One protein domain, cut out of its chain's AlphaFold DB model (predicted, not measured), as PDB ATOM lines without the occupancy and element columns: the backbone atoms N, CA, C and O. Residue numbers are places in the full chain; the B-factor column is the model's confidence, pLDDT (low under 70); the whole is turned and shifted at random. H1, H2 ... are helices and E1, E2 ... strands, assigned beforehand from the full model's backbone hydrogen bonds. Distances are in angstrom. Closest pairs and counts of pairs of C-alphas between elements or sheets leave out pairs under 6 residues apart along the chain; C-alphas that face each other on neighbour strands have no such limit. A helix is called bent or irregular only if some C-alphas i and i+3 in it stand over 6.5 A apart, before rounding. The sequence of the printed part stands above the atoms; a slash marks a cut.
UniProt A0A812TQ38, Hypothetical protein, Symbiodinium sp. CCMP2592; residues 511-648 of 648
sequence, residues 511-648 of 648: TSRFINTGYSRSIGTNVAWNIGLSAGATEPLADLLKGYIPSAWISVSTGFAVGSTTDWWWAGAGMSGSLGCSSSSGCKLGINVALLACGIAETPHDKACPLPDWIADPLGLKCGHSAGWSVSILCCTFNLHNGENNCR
ATOM      1  N   THR A 511     -58.683  51.960 283.609       83.31
ATOM      2  CA  THR A 511     -58.270  51.725 284.991       83.31
ATOM      3  C   THR A 511     -59.100  52.582 285.932       83.31
ATOM      4  O   THR A 511     -59.219  53.791 285.710       83.31
ATOM      5  N   SER A 512     -59.617  52.001 287.009       83.50
ATOM      6  CA  SER A 512     -60.201  52.775 288.102       83.50
ATOM      7  C   SER A 512     -59.669  52.319 289.454       83.50
ATOM      8  O   SER A 512     -59.477  51.127 289.698       83.50
ATOM      9  N   ARG A 513     -59.412  53.296 290.322       82.19
ATOM     10  CA  ARG A 513     -59.166  53.086 291.745       82.19
ATOM     11  C   ARG A 513     -60.497  53.205 292.465       82.19
ATOM     12  O   ARG A 513     -61.255  54.134 292.189       82.19
ATOM     13  N   PHE A 514     -60.759  52.313 293.407       78.94
ATOM     14  CA  PHE A 514     -61.911  52.438 294.290       78.94
ATOM     15  C   PHE A 514     -61.492  52.276 295.745       78.94
ATOM     16  O   PHE A 514     -60.586  51.511 296.071       78.94
ATOM     17  N   ILE A 515     -62.154  53.040 296.609       80.56
ATOM     18  CA  ILE A 515     -62.072  52.932 298.062       80.56
ATOM     19  C   ILE A 515     -63.511  53.029 298.552       80.56
ATOM     20  O   ILE A 515     -64.151  54.067 298.376       80.56
ATOM     21  N   ASN A 516     -64.023  51.949 299.127       81.62
ATOM     22  CA  ASN A 516     -65.386  51.885 299.638       81.62
ATOM     23  C   ASN A 516     -65.360  51.390 301.077       81.62
ATOM     24  O   ASN A 516     -64.631  50.453 301.389       81.62
ATOM     25  N   THR A 517     -66.204  51.954 301.929       83.50
ATOM     26  CA  THR A 517     -66.386  51.464 303.295       83.50
ATOM     27  C   THR A 517     -67.739  50.790 303.385       83.50
ATOM     28  O   THR A 517     -68.748  51.388 303.032       83.50
ATOM     29  N   GLY A 518     -67.810  49.547 303.831       85.94
ATOM     30  CA  GLY A 518     -69.107  48.895 303.938       85.94
ATOM     31  C   GLY A 518     -69.023  47.462 304.403       85.94
ATOM     32  O   GLY A 518     -68.054  47.051 305.037       85.94
ATOM     33  N   TYR A 519     -70.071  46.712 304.092       85.75
ATOM     34  CA  TYR A 519     -70.199  45.322 304.478       85.75
ATOM     35  C   TYR A 519     -69.624  44.412 303.410       85.75
ATOM     36  O   TYR A 519     -69.921  44.538 302.226       85.75
ATOM     37  N   SER A 520     -68.846  43.433 303.832       85.06
ATOM     38  CA  SER A 520     -68.300  42.410 302.956       85.06
ATOM     39  C   SER A 520     -68.638  41.024 303.473       85.06
ATOM     40  O   SER A 520     -68.759  40.807 304.678       85.06
ATOM     41  N   ARG A 521     -68.826  40.087 302.547       83.06
ATOM     42  CA  ARG A 521     -69.060  38.679 302.834       83.06
ATOM     43  C   ARG A 521     -68.411  37.821 301.760       83.06
ATOM     44  O   ARG A 521     -68.784  37.885 300.589       83.06
ATOM     45  N   SER A 522     -67.488  36.956 302.164       75.81
ATOM     46  CA  SER A 522     -67.025  35.879 301.287       75.81
ATOM     47  C   SER A 522     -68.040  34.734 301.299       75.81
ATOM     48  O   SER A 522     -68.566  34.358 302.348       75.81
ATOM     49  N   ILE A 523     -68.338  34.178 300.127       78.44
ATOM     50  CA  ILE A 523     -69.177  32.991 299.952       78.44
ATOM     51  C   ILE A 523     -68.248  31.866 299.481       78.44
ATOM     52  O   ILE A 523     -68.080  31.611 298.291       78.44
ATOM     53  N   GLY A 524     -67.601  31.202 300.439       77.19
ATOM     54  CA  GLY A 524     -66.550  30.220 300.158       77.19
ATOM     55  C   GLY A 524     -65.204  30.873 299.820       77.19
ATOM     56  O   GLY A 524     -64.943  32.006 300.220       77.19
ATOM     57  N   THR A 525     -64.344  30.135 299.114       71.00
ATOM     58  CA  THR A 525     -62.974  30.558 298.744       71.00
ATOM     59  C   THR A 525     -62.873  31.169 297.348       71.00
ATOM     60  O   THR A 525     -61.805  31.641 296.960       71.00
ATOM     61  N   ASN A 526     -63.957  31.082 296.570       67.62
ATOM     62  CA  ASN A 526     -63.935  31.394 295.140       67.62
ATOM     63  C   ASN A 526     -64.871  32.539 294.744       67.62
ATOM     64  O   ASN A 526     -64.823  33.025 293.613       67.62
ATOM     65  N   VAL A 527     -65.753  32.939 295.661       70.62
ATOM     66  CA  VAL A 527     -66.773  33.951 295.423       70.62
ATOM     67  C   VAL A 527     -66.781  34.918 296.594       70.62
ATOM     68  O   VAL A 527     -66.884  34.508 297.750       70.62
ATOM     69  N   ALA A 528     -66.703  36.211 296.301       69.81
ATOM     70  CA  ALA A 528     -66.849  37.260 297.299       69.81
ATOM     71  C   ALA A 528     -67.917  38.246 296.863       69.81
ATOM     72  O   ALA A 528     -68.035  38.612 295.693       69.81
ATOM     73  N   TRP A 529     -68.695  38.680 297.840       73.81
ATOM     74  CA  TRP A 529     -69.679  39.723 297.673       73.81
ATOM     75  C   TRP A 529     -69.359  40.858 298.635       73.81
ATOM     76  O   TRP A 529     -69.195  40.667 299.837       73.81
ATOM     77  N   ASN A 530     -69.228  42.060 298.098       67.12
ATOM     78  CA  ASN A 530     -68.943  43.258 298.860       67.12
ATOM     79  C   ASN A 530     -70.026  44.288 298.559       67.12
ATOM     80  O   ASN A 530     -70.259  44.612 297.401       67.12
ATOM     81  N   ILE A 531     -70.680  44.800 299.590       69.31
ATOM     82  CA  ILE A 531     -71.536  45.976 299.509       69.31
ATOM     83  C   ILE A 531     -70.794  47.116 300.201       69.31
ATOM     84  O   ILE A 531     -70.874  47.307 301.416       69.31
ATOM     85  N   GLY A 532     -70.060  47.878 299.406       62.22
ATOM     86  CA  GLY A 532     -69.382  49.082 299.842       62.22
ATOM     87  C   GLY A 532     -70.302  50.289 299.720       62.22
ATOM     88  O   GLY A 532     -70.978  50.475 298.711       62.22
ATOM     89  N   LEU A 533     -70.291  51.164 300.709       61.56
ATOM     90  CA  LEU A 533     -70.922  52.469 300.627       61.56
ATOM     91  C   LEU A 533     -69.812  53.504 300.507       61.56
ATOM     92  O   LEU A 533     -68.881  53.559 301.307       61.56
ATOM     93  N   SER A 534     -69.885  54.321 299.469       60.88
ATOM     94  CA  SER A 534     -69.015  55.476 299.324       60.88
ATOM     95  C   SER A 534     -69.907  56.703 299.319       60.88
ATOM     96  O   SER A 534     -70.762  56.877 298.455       60.88
ATOM     97  N   ALA A 535     -69.776  57.513 300.356       58.28
ATOM     98  CA  ALA A 535     -70.561  58.711 300.555       58.28
ATOM     99  C   ALA A 535     -69.600  59.839 300.927       58.28
ATOM    100  O   ALA A 535     -68.747  59.667 301.795       58.28
ATOM    101  N   GLY A 536     -69.735  61.000 300.282       47.44
ATOM    102  CA  GLY A 536     -68.890  62.167 300.577       47.44
ATOM    103  C   GLY A 536     -69.090  62.752 301.986       47.44
ATOM    104  O   GLY A 536     -68.320  63.611 302.403       47.44
ATOM    105  N   ALA A 537     -70.110  62.293 302.717       53.66
ATOM    106  CA  ALA A 537     -70.416  62.662 304.096       53.66
ATOM    107  C   ALA A 537     -70.699  61.400 304.934       53.66
ATOM    108  O   ALA A 537     -71.000  60.345 304.385       53.66
ATOM    109  N   THR A 538     -70.614  61.493 306.263       55.25
ATOM    110  CA  THR A 538     -70.643  60.340 307.190       55.25
ATOM    111  C   THR A 538     -72.030  59.759 307.505       55.25
ATOM    112  O   THR A 538     -72.109  58.781 308.237       55.25
ATOM    113  N   GLU A 539     -73.120  60.340 306.998       63.41
ATOM    114  CA  GLU A 539     -74.512  59.938 307.296       63.41
ATOM    115  C   GLU A 539     -75.478  59.654 306.114       63.41
ATOM    116  O   GLU A 539     -76.613  59.261 306.387       63.41
ATOM    117  N   PRO A 540     -75.117  59.737 304.816       66.31
ATOM    118  CA  PRO A 540     -76.103  59.608 303.742       66.31
ATOM    119  C   PRO A 540     -76.863  58.281 303.697       66.31
ATOM    120  O   PRO A 540     -78.033  58.275 303.328       66.31
ATOM    121  N   LEU A 541     -76.257  57.153 304.099       65.00
ATOM    122  CA  LEU A 541     -77.015  55.898 304.181       65.00
ATOM    123  C   LEU A 541     -78.078  55.961 305.287       65.00
ATOM    124  O   LEU A 541     -79.187  55.470 305.091       65.00
ATOM    125  N   ALA A 542     -77.764  56.564 306.435       68.31
ATOM    126  CA  ALA A 542     -78.729  56.719 307.517       68.31
ATOM    127  C   ALA A 542     -79.896  57.617 307.085       68.31
ATOM    128  O   ALA A 542     -81.041  57.319 307.414       68.31
ATOM    129  N   ASP A 543     -79.618  58.665 306.309       71.88
ATOM    130  CA  ASP A 543     -80.643  59.526 305.716       71.88
ATOM    131  C   ASP A 543     -81.499  58.767 304.698       71.88
ATOM    132  O   ASP A 543     -82.727  58.809 304.788       71.88
ATOM    133  N   LEU A 544     -80.878  57.975 303.817       72.00
ATOM    134  CA  LEU A 544     -81.584  57.132 302.849       72.00
ATOM    135  C   LEU A 544     -82.490  56.097 303.544       72.00
ATOM    136  O   LEU A 544     -83.647  55.934 303.163       72.00
ATOM    137  N   LEU A 545     -81.997  55.433 304.596       71.12
ATOM    138  CA  LEU A 545     -82.763  54.467 305.399       71.12
ATOM    139  C   LEU A 545     -83.923  55.120 306.166       71.12
ATOM    140  O   LEU A 545     -84.920  54.460 306.449       71.12
ATOM    141  N   LYS A 546     -83.813  56.413 306.484       77.12
ATOM    142  CA  LYS A 546     -84.888  57.221 307.077       77.12
ATOM    143  C   LYS A 546     -85.840  57.819 306.030       77.12
ATOM    144  O   LYS A 546     -86.802  58.482 306.409       77.12
ATOM    145  N   GLY A 547     -85.600  57.590 304.736       73.94
ATOM    146  CA  GLY A 547     -86.417  58.114 303.638       73.94
ATOM    147  C   GLY A 547     -86.106  59.561 303.241       73.94
ATOM    148  O   GLY A 547     -86.899  60.176 302.529       73.94
ATOM    149  N   TYR A 548     -84.977  60.118 303.682       76.88
ATOM    150  CA  TYR A 548     -84.517  61.442 303.269       76.88
ATOM    151  C   TYR A 548     -83.645  61.353 302.014       76.88
ATOM    152  O   TYR A 548     -82.827  60.444 301.860       76.88
ATOM    153  N   ILE A 549     -83.804  62.330 301.117       64.31
ATOM    154  CA  ILE A 549     -82.891  62.498 299.986       64.31
ATOM    155  C   ILE A 549     -81.592  63.082 300.552       64.31
ATOM    156  O   ILE A 549     -81.628  64.174 301.127       64.31
ATOM    157  N   PRO A 550     -80.457  62.386 300.419       65.44
ATOM    158  CA  PRO A 550     -79.182  62.885 300.908       65.44
ATOM    159  C   PRO A 550     -78.830  64.200 300.200       65.44
ATOM    160  O   PRO A 550     -78.960  64.326 298.983       65.44
ATOM    161  N   SER A 551     -78.359  65.188 300.959       64.88
ATOM    162  CA  SER A 551     -77.869  66.461 300.404       64.88
ATOM    163  C   SER A 551     -76.529  66.310 299.670       64.88
ATOM    164  O   SER A 551     -76.140  67.186 298.897       64.88
ATOM    165  N   ALA A 552     -75.833  65.192 299.896       66.94
ATOM    166  CA  ALA A 552     -74.587  64.806 299.248       66.94
ATOM    167  C   ALA A 552     -74.793  63.605 298.313       66.94
ATOM    168  O   ALA A 552     -75.793  62.892 298.388       66.94
ATOM    169  N   TRP A 553     -73.816  63.351 297.442       66.62
ATOM    170  CA  TRP A 553     -73.830  62.157 296.603       66.62
ATOM    171  C   TRP A 553     -73.697  60.892 297.467       66.62
ATOM    172  O   TRP A 553     -72.850  60.814 298.362       66.62
ATOM    173  N   ILE A 554     -74.535  59.896 297.180       66.00
ATOM    174  CA  ILE A 554     -74.377  58.521 297.666       66.00
ATOM    175  C   ILE A 554     -73.949  57.678 296.491       66.00
ATOM    176  O   ILE A 554     -74.606  57.732 295.457       66.00
ATOM    177  N   SER A 555     -72.895  56.891 296.678       66.56
ATOM    178  CA  SER A 555     -72.582  55.743 295.845       66.56
ATOM    179  C   SER A 555     -72.773  54.464 296.653       66.56
ATOM    180  O   SER A 555     -72.023  54.183 297.589       66.56
ATOM    181  N   VAL A 556     -73.793  53.681 296.306       66.44
ATOM    182  CA  VAL A 556     -73.888  52.296 296.784       66.44
ATOM    183  C   VAL A 556     -73.149  51.431 295.787       66.44
ATOM    184  O   VAL A 556     -73.627  51.241 294.671       66.44
ATOM    185  N   SER A 557     -71.988  50.930 296.184       65.44
ATOM    186  CA  SER A 557     -71.208  50.002 295.383       65.44
ATOM    187  C   SER A 557     -71.486  48.561 295.808       65.44
ATOM    188  O   SER A 557     -71.377  48.217 296.977       65.44
ATOM    189  N   THR A 558     -71.846  47.697 294.869       65.81
ATOM    190  CA  THR A 558     -71.933  46.252 295.094       65.81
ATOM    191  C   THR A 558     -70.937  45.571 294.178       65.81
ATOM    192  O   THR A 558     -71.109  45.576 292.967       65.81
ATOM    193  N   GLY A 559     -69.871  45.019 294.737       63.56
ATOM    194  CA  GLY A 559     -68.908  44.184 294.037       63.56
ATOM    195  C   GLY A 559     -69.277  42.718 294.191       63.56
ATOM    196  O   GLY A 559     -69.366  42.214 295.306       63.56
ATOM    197  N   PHE A 560     -69.464  42.023 293.081       67.31
ATOM    198  CA  PHE A 560     -69.449  40.570 293.029       67.31
ATOM    199  C   PHE A 560     -68.150  40.121 292.378       67.31
ATOM    200  O   PHE A 560     -67.746  40.675 291.363       67.31
ATOM    201  N   ALA A 561     -67.507  39.128 292.965       68.44
ATOM    202  CA  ALA A 561     -66.199  38.641 292.585       68.44
ATOM    203  C   ALA A 561     -66.239  37.144 292.347       68.44
ATOM    204  O   ALA A 561     -66.692  36.410 293.224       68.44
ATOM    205  N   VAL A 562     -65.667  36.694 291.238       64.62
ATOM    206  CA  VAL A 562     -65.298  35.298 291.021       64.62
ATOM    207  C   VAL A 562     -63.795  35.236 290.813       64.62
ATOM    208  O   VAL A 562     -63.243  35.885 289.922       64.62
ATOM    209  N   GLY A 563     -63.122  34.445 291.637       68.88
ATOM    210  CA  GLY A 563     -61.676  34.297 291.571       68.88
ATOM    211  C   GLY A 563     -61.115  33.760 292.870       68.88
ATOM    212  O   GLY A 563     -61.727  32.916 293.502       68.88
ATOM    213  N   SER A 564     -59.948  34.238 293.277       66.69
ATOM    214  CA  SER A 564     -59.369  33.891 294.573       66.69
ATOM    215  C   SER A 564     -59.917  34.848 295.626       66.69
ATOM    216  O   SER A 564     -59.681  36.058 295.542       66.69
ATOM    217  N   THR A 565     -60.670  34.326 296.597       73.94
ATOM    218  CA  THR A 565     -61.309  35.137 297.638       73.94
ATOM    219  C   THR A 565     -60.973  34.646 299.039       73.94
ATOM    220  O   THR A 565     -60.770  33.461 299.294       73.94
ATOM    221  N   THR A 566     -60.888  35.600 299.957       74.06
ATOM    222  CA  THR A 566     -60.712  35.417 301.399       74.06
ATOM    223  C   THR A 566     -61.499  36.479 302.139       74.06
ATOM    224  O   THR A 566     -61.980  37.435 301.530       74.06
ATOM    225  N   ASP A 567     -61.591  36.345 303.457       72.56
ATOM    226  CA  ASP A 567     -62.314  37.287 304.312       72.56
ATOM    227  C   ASP A 567     -61.861  38.745 304.162       72.56
ATOM    228  O   ASP A 567     -62.665  39.654 304.344       72.56
ATOM    229  N   TRP A 568     -60.600  38.982 303.806       73.19
ATOM    230  CA  TRP A 568     -60.032  40.327 303.724       73.19
ATOM    231  C   TRP A 568     -59.467  40.678 302.349       73.19
ATOM    232  O   TRP A 568     -58.943  41.766 302.154       73.19
ATOM    233  N   TRP A 569     -59.531  39.786 301.368       75.94
ATOM    234  CA  TRP A 569     -59.004  40.058 300.034       75.94
ATOM    235  C   TRP A 569     -59.761  39.289 298.976       75.94
ATOM    236  O   TRP A 569     -60.127  38.133 299.183       75.94
ATOM    237  N   TRP A 570     -59.892  39.888 297.800       76.56
ATOM    238  CA  TRP A 570     -60.294  39.164 296.612       76.56
ATOM    239  C   TRP A 570     -59.606  39.679 295.351       76.56
ATOM    240  O   TRP A 570     -59.342  40.873 295.186       76.56
ATOM    241  N   ALA A 571     -59.327  38.753 294.438       69.81
ATOM    242  CA  ALA A 571     -58.845  39.050 293.101       69.81
ATOM    243  C   ALA A 571     -59.506  38.134 292.079       69.81
ATOM    244  O   ALA A 571     -59.605  36.924 292.286       69.81
ATOM    245  N   GLY A 572     -59.926  38.706 290.960       69.62
ATOM    246  CA  GLY A 572     -60.525  37.938 289.881       69.62
ATOM    247  C   GLY A 572     -61.332  38.796 288.928       69.62
ATOM    248  O   GLY A 572     -61.177  40.019 288.875       69.62
ATOM    249  N   ALA A 573     -62.204  38.136 288.175       68.38
ATOM    250  CA  ALA A 573     -63.240  38.817 287.424       68.38
ATOM    251  C   ALA A 573     -64.343  39.209 288.394       68.38
ATOM    252  O   ALA A 573     -64.850  38.378 289.146       68.38
ATOM    253  N   GLY A 574     -64.730  40.474 288.392       72.06
ATOM    254  CA  GLY A 574     -65.874  40.884 289.170       72.06
ATOM    255  C   GLY A 574     -66.691  41.956 288.495       72.06
ATOM    256  O   GLY A 574     -66.254  42.645 287.579       72.06
ATOM    257  N   MET A 575     -67.921  42.049 288.959       75.56
ATOM    258  CA  MET A 575     -68.901  43.020 288.541       75.56
ATOM    259  C   MET A 575     -69.118  43.975 289.705       75.56
ATOM    260  O   MET A 575     -69.581  43.562 290.763       75.56
ATOM    261  N   SER A 576     -68.791  45.247 289.531       74.56
ATOM    262  CA  SER A 576     -69.149  46.299 290.474       74.56
ATOM    263  C   SER A 576     -70.346  47.081 289.946       74.56
ATOM    264  O   SER A 576     -70.231  47.769 288.937       74.56
ATOM    265  N   GLY A 577     -71.484  47.010 290.623       73.88
ATOM    266  CA  GLY A 577     -72.555  47.991 290.483       73.88
ATOM    267  C   GLY A 577     -72.244  49.220 291.334       73.88
ATOM    268  O   GLY A 577     -71.723  49.058 292.429       73.88
ATOM    269  N   SER A 578     -72.553  50.427 290.877       76.44
ATOM    270  CA  SER A 578     -72.484  51.658 291.665       76.44
ATOM    271  C   SER A 578     -73.728  52.501 291.413       76.44
ATOM    272  O   SER A 578     -73.919  52.967 290.295       76.44
ATOM    273  N   LEU A 579     -74.566  52.740 292.417       78.56
ATOM    274  CA  LEU A 579     -75.688  53.670 292.301       78.56
ATOM    275  C   LEU A 579     -75.279  55.042 292.827       78.56
ATOM    276  O   LEU A 579     -75.195  55.209 294.038       78.56
ATOM    277  N   GLY A 580     -75.039  55.993 291.925       80.50
ATOM    278  CA  GLY A 580     -74.715  57.385 292.224       80.50
ATOM    279  C   GLY A 580     -75.917  58.304 292.027       80.50
ATOM    280  O   GLY A 580     -76.382  58.430 290.899       80.50
ATOM    281  N   CYS A 581     -76.398  58.982 293.069       76.19
ATOM    282  CA  CYS A 581     -77.442  60.008 292.931       76.19
ATOM    283  C   CYS A 581     -76.877  61.412 293.167       76.19
ATOM    284  O   CYS A 581     -76.195  61.643 294.165       76.19
ATOM    285  N   SER A 582     -77.181  62.359 292.273       76.31
ATOM    286  CA  SER A 582     -76.945  63.790 292.496       76.31
ATOM    287  C   SER A 582     -78.175  64.615 292.120       76.31
ATOM    288  O   SER A 582     -78.942  64.241 291.232       76.31
ATOM    289  N   SER A 583     -78.338  65.771 292.765       75.69
ATOM    290  CA  SER A 583     -79.430  66.708 292.468       75.69
ATOM    291  C   SER A 583     -79.411  67.213 291.021       75.69
ATOM    292  O   SER A 583     -80.464  67.485 290.458       75.69
ATOM    293  N   SER A 584     -78.228  67.311 290.406       79.31
ATOM    294  CA  SER A 584     -78.044  67.838 289.049       79.31
ATOM    295  C   SER A 584     -78.101  66.790 287.937       79.31
ATOM    296  O   SER A 584     -78.417  67.132 286.804       79.31
ATOM    297  N   SER A 585     -77.761  65.528 288.218       76.75
ATOM    298  CA  SER A 585     -77.575  64.501 287.179       76.75
ATOM    299  C   SER A 585     -78.499  63.292 287.314       76.75
ATOM    300  O   SER A 585     -78.369  62.335 286.547       76.75
ATOM    301  N   GLY A 586     -79.437  63.347 288.265       82.69
ATOM    302  CA  GLY A 586     -80.328  62.245 288.600       82.69
ATOM    303  C   GLY A 586     -79.597  61.097 289.297       82.69
ATOM    304  O   GLY A 586     -78.489  61.253 289.817       82.69
ATOM    305  N   CYS A 587     -80.234  59.929 289.320       80.56
ATOM    306  CA  CYS A 587     -79.646  58.698 289.839       80.56
ATOM    307  C   CYS A 587     -79.117  57.838 288.690       80.56
ATOM    308  O   CYS A 587     -79.882  57.411 287.827       80.56
ATOM    309  N   LYS A 588     -77.815  57.560 288.695       85.06
ATOM    310  CA  LYS A 588     -77.130  56.726 287.709       85.06
ATOM    311  C   LYS A 588     -76.637  55.438 288.362       85.06
ATOM    312  O   LYS A 588     -75.814  55.479 289.270       85.06
ATOM    313  N   LEU A 589     -77.109  54.298 287.878       82.75
ATOM    314  CA  LEU A 589     -76.586  52.974 288.188       82.75
ATOM    315  C   LEU A 589     -75.481  52.622 287.184       82.75
ATOM    316  O   LEU A 589     -75.751  52.283 286.039       82.75
ATOM    317  N   GLY A 590     -74.227  52.710 287.600       83.31
ATOM    318  CA  GLY A 590     -73.100  52.109 286.896       83.31
ATOM    319  C   GLY A 590     -73.041  50.602 287.147       83.31
ATOM    320  O   GLY A 590     -73.297  50.173 288.264       83.31
ATOM    321  N   ILE A 591     -72.692  49.794 286.151       80.75
ATOM    322  CA  ILE A 591     -72.281  48.393 286.318       80.75
ATOM    323  C   ILE A 591     -70.976  48.231 285.553       80.75
ATOM    324  O   ILE A 591     -70.929  48.497 284.366       80.75
ATOM    325  N   ASN A 592     -69.904  47.822 286.205       81.75
ATOM    326  CA  ASN A 592     -68.600  47.648 285.585       81.75
ATOM    327  C   ASN A 592     -68.145  46.212 285.809       81.75
ATOM    328  O   ASN A 592     -68.009  45.793 286.953       81.75
ATOM    329  N   VAL A 593     -67.930  45.463 284.735       79.31
ATOM    330  CA  VAL A 593     -67.248  44.174 284.787       79.31
ATOM    331  C   VAL A 593     -65.781  44.439 284.522       79.31
ATOM    332  O   VAL A 593     -65.374  44.878 283.444       79.31
ATOM    333  N   ALA A 594     -64.979  44.175 285.535       81.38
ATOM    334  CA  ALA A 594     -63.568  44.454 285.520       81.38
ATOM    335  C   ALA A 594     -62.803  43.276 286.100       81.38
ATOM    336  O   ALA A 594     -63.289  42.538 286.958       81.38
ATOM    337  N   LEU A 595     -61.565  43.138 285.657       71.31
ATOM    338  CA  LEU A 595     -60.599  42.379 286.428       71.31
ATOM    339  C   LEU A 595     -60.130  43.269 287.550       71.31
ATOM    340  O   LEU A 595     -59.689  44.396 287.309       71.31
ATOM    341  N   LEU A 596     -60.252  42.783 288.770       79.31
ATOM    342  CA  LEU A 596     -60.058  43.640 289.912       79.31
ATOM    343  C   LEU A 596     -59.385  42.904 291.056       79.31
ATOM    344  O   LEU A 596     -59.405  41.679 291.158       79.31
ATOM    345  N   ALA A 597     -58.716  43.703 291.866       74.88
ATOM    346  CA  ALA A 597     -57.876  43.278 292.958       74.88
ATOM    347  C   ALA A 597     -58.177  44.217 294.119       74.88
ATOM    348  O   ALA A 597     -57.949  45.424 294.000       74.88
ATOM    349  N   CYS A 598     -58.736  43.686 295.201       80.62
ATOM    350  CA  CYS A 598     -59.238  44.483 296.306       80.62
ATOM    351  C   CYS A 598     -58.902  43.860 297.654       80.62
ATOM    352  O   CYS A 598     -59.204  42.695 297.908       80.62
ATOM    353  N   GLY A 599     -58.315  44.678 298.524       79.44
ATOM    354  CA  GLY A 599     -58.134  44.370 299.934       79.44
ATOM    355  C   GLY A 599     -59.239  45.004 300.755       79.44
ATOM    356  O   GLY A 599     -59.721  46.081 300.423       79.44
ATOM    357  N   ILE A 600     -59.628  44.332 301.824       82.94
ATOM    358  CA  ILE A 600     -60.652  44.705 302.782       82.94
ATOM    359  C   ILE A 600     -59.975  44.699 304.151       82.94
ATOM    360  O   ILE A 600     -59.521  43.667 304.629       82.94
ATOM    361  N   ALA A 601     -59.880  45.858 304.783       82.25
ATOM    362  CA  ALA A 601     -59.462  45.980 306.167       82.25
ATOM    363  C   ALA A 601     -60.716  46.063 307.035       82.25
ATOM    364  O   ALA A 601     -61.457  47.041 306.943       82.25
ATOM    365  N   GLU A 602     -60.964  45.040 307.853       84.50
ATOM    366  CA  GLU A 602     -62.064  45.058 308.819       84.50
ATOM    367  C   GLU A 602     -61.908  46.255 309.764       84.50
ATOM    368  O   GLU A 602     -60.818  46.515 310.287       84.50
ATOM    369  N   THR A 603     -62.996  46.990 309.984       82.25
ATOM    370  CA  THR A 603     -63.026  48.104 310.928       82.25
ATOM    371  C   THR A 603     -64.124  47.889 311.958       82.25
ATOM    372  O   THR A 603     -65.303  47.808 311.604       82.25
ATOM    373  N   PRO A 604     -63.771  47.798 313.253       75.94
ATOM    374  CA  PRO A 604     -64.781  47.744 314.293       75.94
ATOM    375  C   PRO A 604     -65.495  49.100 314.357       75.94
ATOM    376  O   PRO A 604     -64.876  50.125 314.640       75.94
ATOM    377  N   HIS A 605     -66.804  49.083 314.105       74.12
ATOM    378  CA  HIS A 605     -67.721  50.217 314.270       74.12
ATOM    379  C   HIS A 605     -67.445  51.450 313.388       74.12
ATOM    380  O   HIS A 605     -67.403  52.582 313.881       74.12
ATOM    381  N   ASP A 606     -67.321  51.266 312.072       81.56
ATOM    382  CA  ASP A 606     -67.371  52.403 311.147       81.56
ATOM    383  C   ASP A 606     -68.801  52.964 311.025       81.56
ATOM    384  O   ASP A 606     -69.773  52.218 310.892       81.56
ATOM    385  N   LYS A 607     -68.946  54.295 311.008       80.56
ATOM    386  CA  LYS A 607     -70.241  54.967 310.803       80.56
ATOM    387  C   LYS A 607     -70.870  54.642 309.444       80.56
ATOM    388  O   LYS A 607     -72.090  54.695 309.313       80.56
ATOM    389  N   ALA A 608     -70.059  54.285 308.448       77.38
ATOM    390  CA  ALA A 608     -70.524  53.831 307.141       77.38
ATOM    391  C   ALA A 608     -71.224  52.458 307.193       77.38
ATOM    392  O   ALA A 608     -71.898  52.081 306.238       77.38
ATOM    393  N   CYS A 609     -71.113  51.731 308.307       84.94
ATOM    394  CA  CYS A 609     -71.714  50.426 308.533       84.94
ATOM    395  C   CYS A 609     -72.815  50.518 309.605       84.94
ATOM    396  O   CYS A 609     -72.590  50.133 310.747       84.94
ATOM    397  N   PRO A 610     -74.045  50.952 309.276       81.56
ATOM    398  CA  PRO A 610     -75.061  51.236 310.293       81.56
ATOM    399  C   PRO A 610     -75.762  50.007 310.885       81.56
ATOM    400  O   PRO A 610     -76.473  50.152 311.881       81.56
ATOM    401  N   LEU A 611     -75.628  48.813 310.289       82.81
ATOM    402  CA  LEU A 611     -76.158  47.596 310.901       82.81
ATOM    403  C   LEU A 611     -75.388  47.295 312.200       82.81
ATOM    404  O   LEU A 611     -74.166  47.200 312.186       82.81
ATOM    405  N   PRO A 612     -76.080  47.134 313.333       85.31
ATOM    406  CA  PRO A 612     -75.426  46.691 314.551       85.31
ATOM    407  C   PRO A 612     -74.919  45.249 314.392       85.31
ATOM    408  O   PRO A 612     -75.545  44.449 313.689       85.31
ATOM    409  N   ASP A 613     -73.839  44.902 315.097       86.50
ATOM    410  CA  ASP A 613     -73.159  43.596 315.005       86.50
ATOM    411  C   ASP A 613     -74.125  42.409 315.160       86.50
ATOM    412  O   ASP A 613     -74.046  41.432 314.425       86.50
ATOM    413  N   TRP A 614     -75.143  42.524 316.021       88.94
ATOM    414  CA  TRP A 614     -76.139  41.461 316.217       88.94
ATOM    415  C   TRP A 614     -77.015  41.168 314.982       88.94
ATOM    416  O   TRP A 614     -77.633  40.107 314.930       88.94
ATOM    417  N   ILE A 615     -77.087  42.078 314.001       88.62
ATOM    418  CA  ILE A 615     -77.715  41.848 312.687       88.62
ATOM    419  C   ILE A 615     -76.668  41.419 311.653       88.62
ATOM    420  O   ILE A 615     -76.941  40.534 310.841       88.62
ATOM    421  N   ALA A 616     -75.493  42.051 311.660       86.69
ATOM    422  CA  ALA A 616     -74.449  41.812 310.667       86.69
ATOM    423  C   ALA A 616     -73.785  40.429 310.832       86.69
ATOM    424  O   ALA A 616     -73.642  39.698 309.847       86.69
ATOM    425  N   ASP A 617     -73.479  40.024 312.067       87.00
ATOM    426  CA  ASP A 617     -72.765  38.781 312.381       87.00
ATOM    427  C   ASP A 617     -73.545  37.519 311.975       87.00
ATOM    428  O   ASP A 617     -72.961  36.660 311.307       87.00
ATOM    429  N   PRO A 618     -74.862  37.372 312.259       91.94
ATOM    430  CA  PRO A 618     -75.625  36.210 311.792       91.94
ATOM    431  C   PRO A 618     -75.709  36.110 310.264       91.94
ATOM    432  O   PRO A 618     -75.923  35.025 309.722       91.94
ATOM    433  N   LEU A 619     -75.546  37.234 309.562       86.25
ATOM    434  CA  LEU A 619     -75.496  37.291 308.104       86.25
ATOM    435  C   LEU A 619     -74.076  37.095 307.555       86.25
ATOM    436  O   LEU A 619     -73.919  37.040 306.335       86.25
ATOM    437  N   GLY A 620     -73.058  36.976 308.415       87.00
ATOM    438  CA  GLY A 620     -71.651  36.888 308.024       87.00
ATOM    439  C   GLY A 620     -71.147  38.143 307.309       87.00
ATOM    440  O   GLY A 620     -70.279  38.040 306.446       87.00
ATOM    441  N   LEU A 621     -71.743  39.303 307.598       87.44
ATOM    442  CA  LEU A 621     -71.351  40.587 307.028       87.44
ATOM    443  C   LEU A 621     -70.320  41.241 307.944       87.44
ATOM    444  O   LEU A 621     -70.626  41.557 309.088       87.44
ATOM    445  N   LYS A 622     -69.121  41.499 307.428       89.00
ATOM    446  CA  LYS A 622     -68.072  42.208 308.163       89.00
ATOM    447  C   LYS A 622     -67.949  43.635 307.660       89.00
ATOM    448  O   LYS A 622     -67.825  43.848 306.451       89.00
ATOM    449  N   CYS A 623     -67.986  44.598 308.573       88.44
ATOM    450  CA  CYS A 623     -67.700  45.987 308.240       88.44
ATOM    451  C   CYS A 623     -66.203  46.168 307.965       88.44
ATOM    452  O   CYS A 623     -65.364  45.708 308.742       88.44
ATOM    453  N   GLY A 624     -65.859  46.851 306.877       87.00
ATOM    454  CA  GLY A 624     -64.474  47.177 306.578       87.00
ATOM    455  C   GLY A 624     -64.293  48.219 305.483       87.00
ATOM    456  O   GLY A 624     -65.202  48.532 304.710       87.00
ATOM    457  N   HIS A 625     -63.072  48.733 305.399       85.00
ATOM    458  CA  HIS A 625     -62.601  49.526 304.275       85.00
ATOM    459  C   HIS A 625     -62.078  48.601 303.191       85.00
ATOM    460  O   HIS A 625     -61.064  47.931 303.359       85.00
ATOM    461  N   SER A 626     -62.751  48.597 302.055       82.12
ATOM    462  CA  SER A 626     -62.271  47.976 300.835       82.12
ATOM    463  C   SER A 626     -61.535  48.998 299.978       82.12
ATOM    464  O   SER A 626     -61.988  50.131 299.814       82.12
ATOM    465  N   ALA A 627     -60.395  48.618 299.424       82.69
ATOM    466  CA  ALA A 627     -59.642  49.448 298.509       82.69
ATOM    467  C   ALA A 627     -59.025  48.559 297.428       82.69
ATOM    468  O   ALA A 627     -58.531  47.465 297.713       82.69
ATOM    469  N   GLY A 628     -59.140  48.981 296.172       80.25
ATOM    470  CA  GLY A 628     -58.771  48.139 295.047       80.25
ATOM    471  C   GLY A 628     -58.502  48.889 293.752       80.25
ATOM    472  O   GLY A 628     -58.813  50.073 293.595       80.25
ATOM    473  N   TRP A 629     -57.909  48.154 292.820       78.75
ATOM    474  CA  TRP A 629     -57.736  48.554 291.432       78.75
ATOM    475  C   TRP A 629     -58.604  47.677 290.553       78.75
ATOM    476  O   TRP A 629     -58.721  46.472 290.787       78.75
ATOM    477  N   SER A 630     -59.176  48.270 289.518       82.31
ATOM    478  CA  SER A 630     -59.884  47.536 288.488       82.31
ATOM    479  C   SER A 630     -59.414  47.973 287.108       82.31
ATOM    480  O   SER A 630     -59.159  49.153 286.864       82.31
ATOM    481  N   VAL A 631     -59.272  46.997 286.217       81.06
ATOM    482  CA  VAL A 631     -59.094  47.204 284.781       81.06
ATOM    483  C   VAL A 631     -60.379  46.730 284.125       81.06
ATOM    484  O   VAL A 631     -60.658  45.528 284.067       81.06
ATOM    485  N   SER A 632     -61.195  47.691 283.713       83.69
ATOM    486  CA  SER A 632     -62.515  47.446 283.151       83.69
ATOM    487  C   SER A 632     -62.415  46.704 281.824       83.69
ATOM    488  O   SER A 632     -61.529  46.962 281.004       83.69
ATOM    489  N   ILE A 633     -63.350  45.782 281.631       77.56
ATOM    490  CA  ILE A 633     -63.551  45.038 280.387       77.56
ATOM    491  C   ILE A 633     -64.890  45.446 279.780       77.56
ATOM    492  O   ILE A 633     -64.943  45.728 278.590       77.56
ATOM    493  N   LEU A 634     -65.931  45.564 280.607       79.31
ATOM    494  CA  LEU A 634     -67.264  46.019 280.213       79.31
ATOM    495  C   LEU A 634     -67.767  47.059 281.208       79.31
ATOM    496  O   LEU A 634     -67.583  46.912 282.410       79.31
ATOM    497  N   CYS A 635     -68.409  48.113 280.725       85.38
ATOM    498  CA  CYS A 635     -68.936  49.180 281.559       85.38
ATOM    499  C   CYS A 635     -70.302  49.663 281.067       85.38
ATOM    500  O   CYS A 635     -70.499  50.061 279.927       85.38
ATOM    501  N   CYS A 636     -71.261  49.652 281.976       83.88
ATOM    502  CA  CYS A 636     -72.639  50.055 281.801       83.88
ATOM    503  C   CYS A 636     -72.975  51.237 282.697       83.88
ATOM    504  O   CYS A 636     -72.521  51.311 283.836       83.88
ATOM    505  N   THR A 637     -73.844  52.119 282.222       85.94
ATOM    506  CA  THR A 637     -74.497  53.143 283.042       85.94
ATOM    507  C   THR A 637     -75.977  53.216 282.699       85.94
ATOM    508  O   THR A 637     -76.311  53.368 281.530       85.94
ATOM    509  N   PHE A 638     -76.846  53.157 283.699       84.50
ATOM    510  CA  PHE A 638     -78.297  53.278 283.600       84.50
ATOM    511  C   PHE A 638     -78.732  54.532 284.350       84.50
ATOM    512  O   PHE A 638     -78.441  54.675 285.533       84.50
ATOM    513  N   ASN A 639     -79.424  55.449 283.697       82.75
ATOM    514  CA  ASN A 639     -80.063  56.576 284.350       82.75
ATOM    515  C   ASN A 639     -81.460  56.140 284.802       82.75
ATOM    516  O   ASN A 639     -82.356  55.912 283.996       82.75
ATOM    517  N   LEU A 640     -81.642  56.008 286.115       81.19
ATOM    518  CA  LEU A 640     -82.889  55.517 286.701       81.19
ATOM    519  C   LEU A 640     -84.050  56.504 286.546       81.19
ATOM    520  O   LEU A 640     -85.197  56.108 286.716       81.19
ATOM    521  N   HIS A 641     -83.774  57.778 286.246       78.44
ATOM    522  CA  HIS A 641     -84.820  58.785 286.085       78.44
ATOM    523  C   HIS A 641     -85.523  58.670 284.728       78.44
ATOM    524  O   HIS A 641     -86.746  58.735 284.657       78.44
ATOM    525  N   ASN A 642     -84.759  58.551 283.641       85.69
ATOM    526  CA  ASN A 642     -85.298  58.514 282.276       85.69
ATOM    527  C   ASN A 642     -85.264  57.110 281.646       85.69
ATOM    528  O   ASN A 642     -85.796  56.928 280.556       85.69
ATOM    529  N   GLY A 643     -84.662  56.123 282.318       79.06
ATOM    530  CA  GLY A 643     -84.517  54.755 281.820       79.06
ATOM    531  C   GLY A 643     -83.433  54.586 280.753       79.06
ATOM    532  O   GLY A 643     -83.275  53.485 280.232       79.06
ATOM    533  N   GLU A 644     -82.674  55.636 280.420       77.50
ATOM    534  CA  GLU A 644     -81.599  55.544 279.433       77.50
ATOM    535  C   GLU A 644     -80.465  54.668 279.957       77.50
ATOM    536  O   GLU A 644     -79.971  54.858 281.069       77.50
ATOM    537  N   ASN A 645     -80.001  53.733 279.138       79.62
ATOM    538  CA  ASN A 645     -78.872  52.878 279.454       79.62
ATOM    539  C   ASN A 645     -77.766  52.991 278.403       79.62
ATOM    540  O   ASN A 645     -77.977  53.342 277.246       79.62
ATOM    541  N   ASN A 646     -76.543  52.732 278.842       78.31
ATOM    542  CA  ASN A 646     -75.351  52.812 278.023       78.31
ATOM    543  C   ASN A 646     -74.384  51.729 278.486       78.31
ATOM    544  O   ASN A 646     -73.578  51.973 279.382       78.31
ATOM    545  N   CYS A 647     -74.556  50.527 277.940       74.06
ATOM    546  CA  CYS A 647     -73.737  49.348 278.201       74.06
ATOM    547  C   CYS A 647     -72.718  49.152 277.092       74.06
ATOM    548  O   CYS A 647     -73.089  49.131 275.923       74.06
ATOM    549  N   ARG A 648     -71.452  49.005 277.475       70.44
ATOM    550  CA  ARG A 648     -70.316  49.020 276.564       70.44
ATOM    551  C   ARG A 648     -69.352  47.888 276.848       70.44
ATOM    552  O   ARG A 648     -68.943  47.769 278.025       70.44
TER     553      ARG A 648
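What this domain is: This is residues 511 to 648 of the 648 residues of the protein "Hypothetical protein" of Symbiodinium sp. CCMP2592 (UniProt A0A812TQ38). The domain is a closed barrel of six antiparallel strands, with five of them, E1, E3, E4, E5 and E6, sharply bent along their length. Two short helices sit on the barrel, H1 by E2 and E3 and H2 by E6 and E1, and a three-residue strand, E7, pairs onto E6 beyond the ring. The printed part has 138 residues, with two named helices and seven named strands in the order E1, E2, H1, E3, E4, E5, H2, E6, E7; the class is mostly strand. It is compact, with a radius of gyration of the C-alphas of 14.8 A, and spans 39 by 35 by 21 A.

Where its parts are: E1 holds residues 511 to 523, 26.3 A long, and begins at C-alpha 511 (-58.270, 51.725, 284.991). E2 holds residues 527 to 535, 25.6 A. E3, residues 554 to 566, measures 27.1 A; E4, residues 569 to 582, 30.7 A; E5, residues 586 to 602, 32.2 A. E6, residues 622 to 639, is the longest strand by residues and measures 30.3 A from first to last C-alpha. E7 holds residues 645 to 647, ending at C-alpha 647 (-73.737, 49.348, 278.201). H1 is residues 540 to 545 and H2 residues 613 to 619.

How they stand to each other: Round the ring run E1, E2, E3, E4, E5 and E6, and back to E1. E3, E4 and E5 form a meander, each strand the antiparallel neighbour of the one before. N 530 and O 559 of E2 and E3 are 2.8 A apart, within hydrogen-bond range, as are N 560 and O 575 of E3 and E4, 2.8 A, and N 576 and O 592 of E4 and E5, 2.7 A. E5 and E6 have N 591 and O 636 at 2.8 A. E6 and E1 close the ring, with N 516 and O 626 at 2.8 A. The hairpin E1 and E2 has N 521 and O 529 at 2.8 A. E6 bends by 110 degrees at residue 633, and E7 pairs with its residues 636 to 638, N 637 and O 646 being 2.9 A apart. H1 is on the barrel, outside it, and stands up from the sheet at 44 degrees; its closest C-alphas with E3 are those of Pro 540 and Ile 554, 6.4 A. H2 is on the barrel too; the closest C-alphas of H2 and E6 are those of Ala 616 and Lys 622, 6.9 A. H1 and H2 are apart. Every O i to N i+4 pair is within hydrogen-bond range in H1; in H2 it is 1 of 3, with 2 of 4 O i to N i+3 pairs.

The domain as a whole: The C-alphas farthest apart, those of Thr 525 and Ser 584, are 41.4 A apart. The printed part has no cut and no long link, and ends at the chain's last residue, 648. The mean pLDDT of the printed part is 76.4; 34 residues are under 70, among them residues 530 to 542 and 549 to 564.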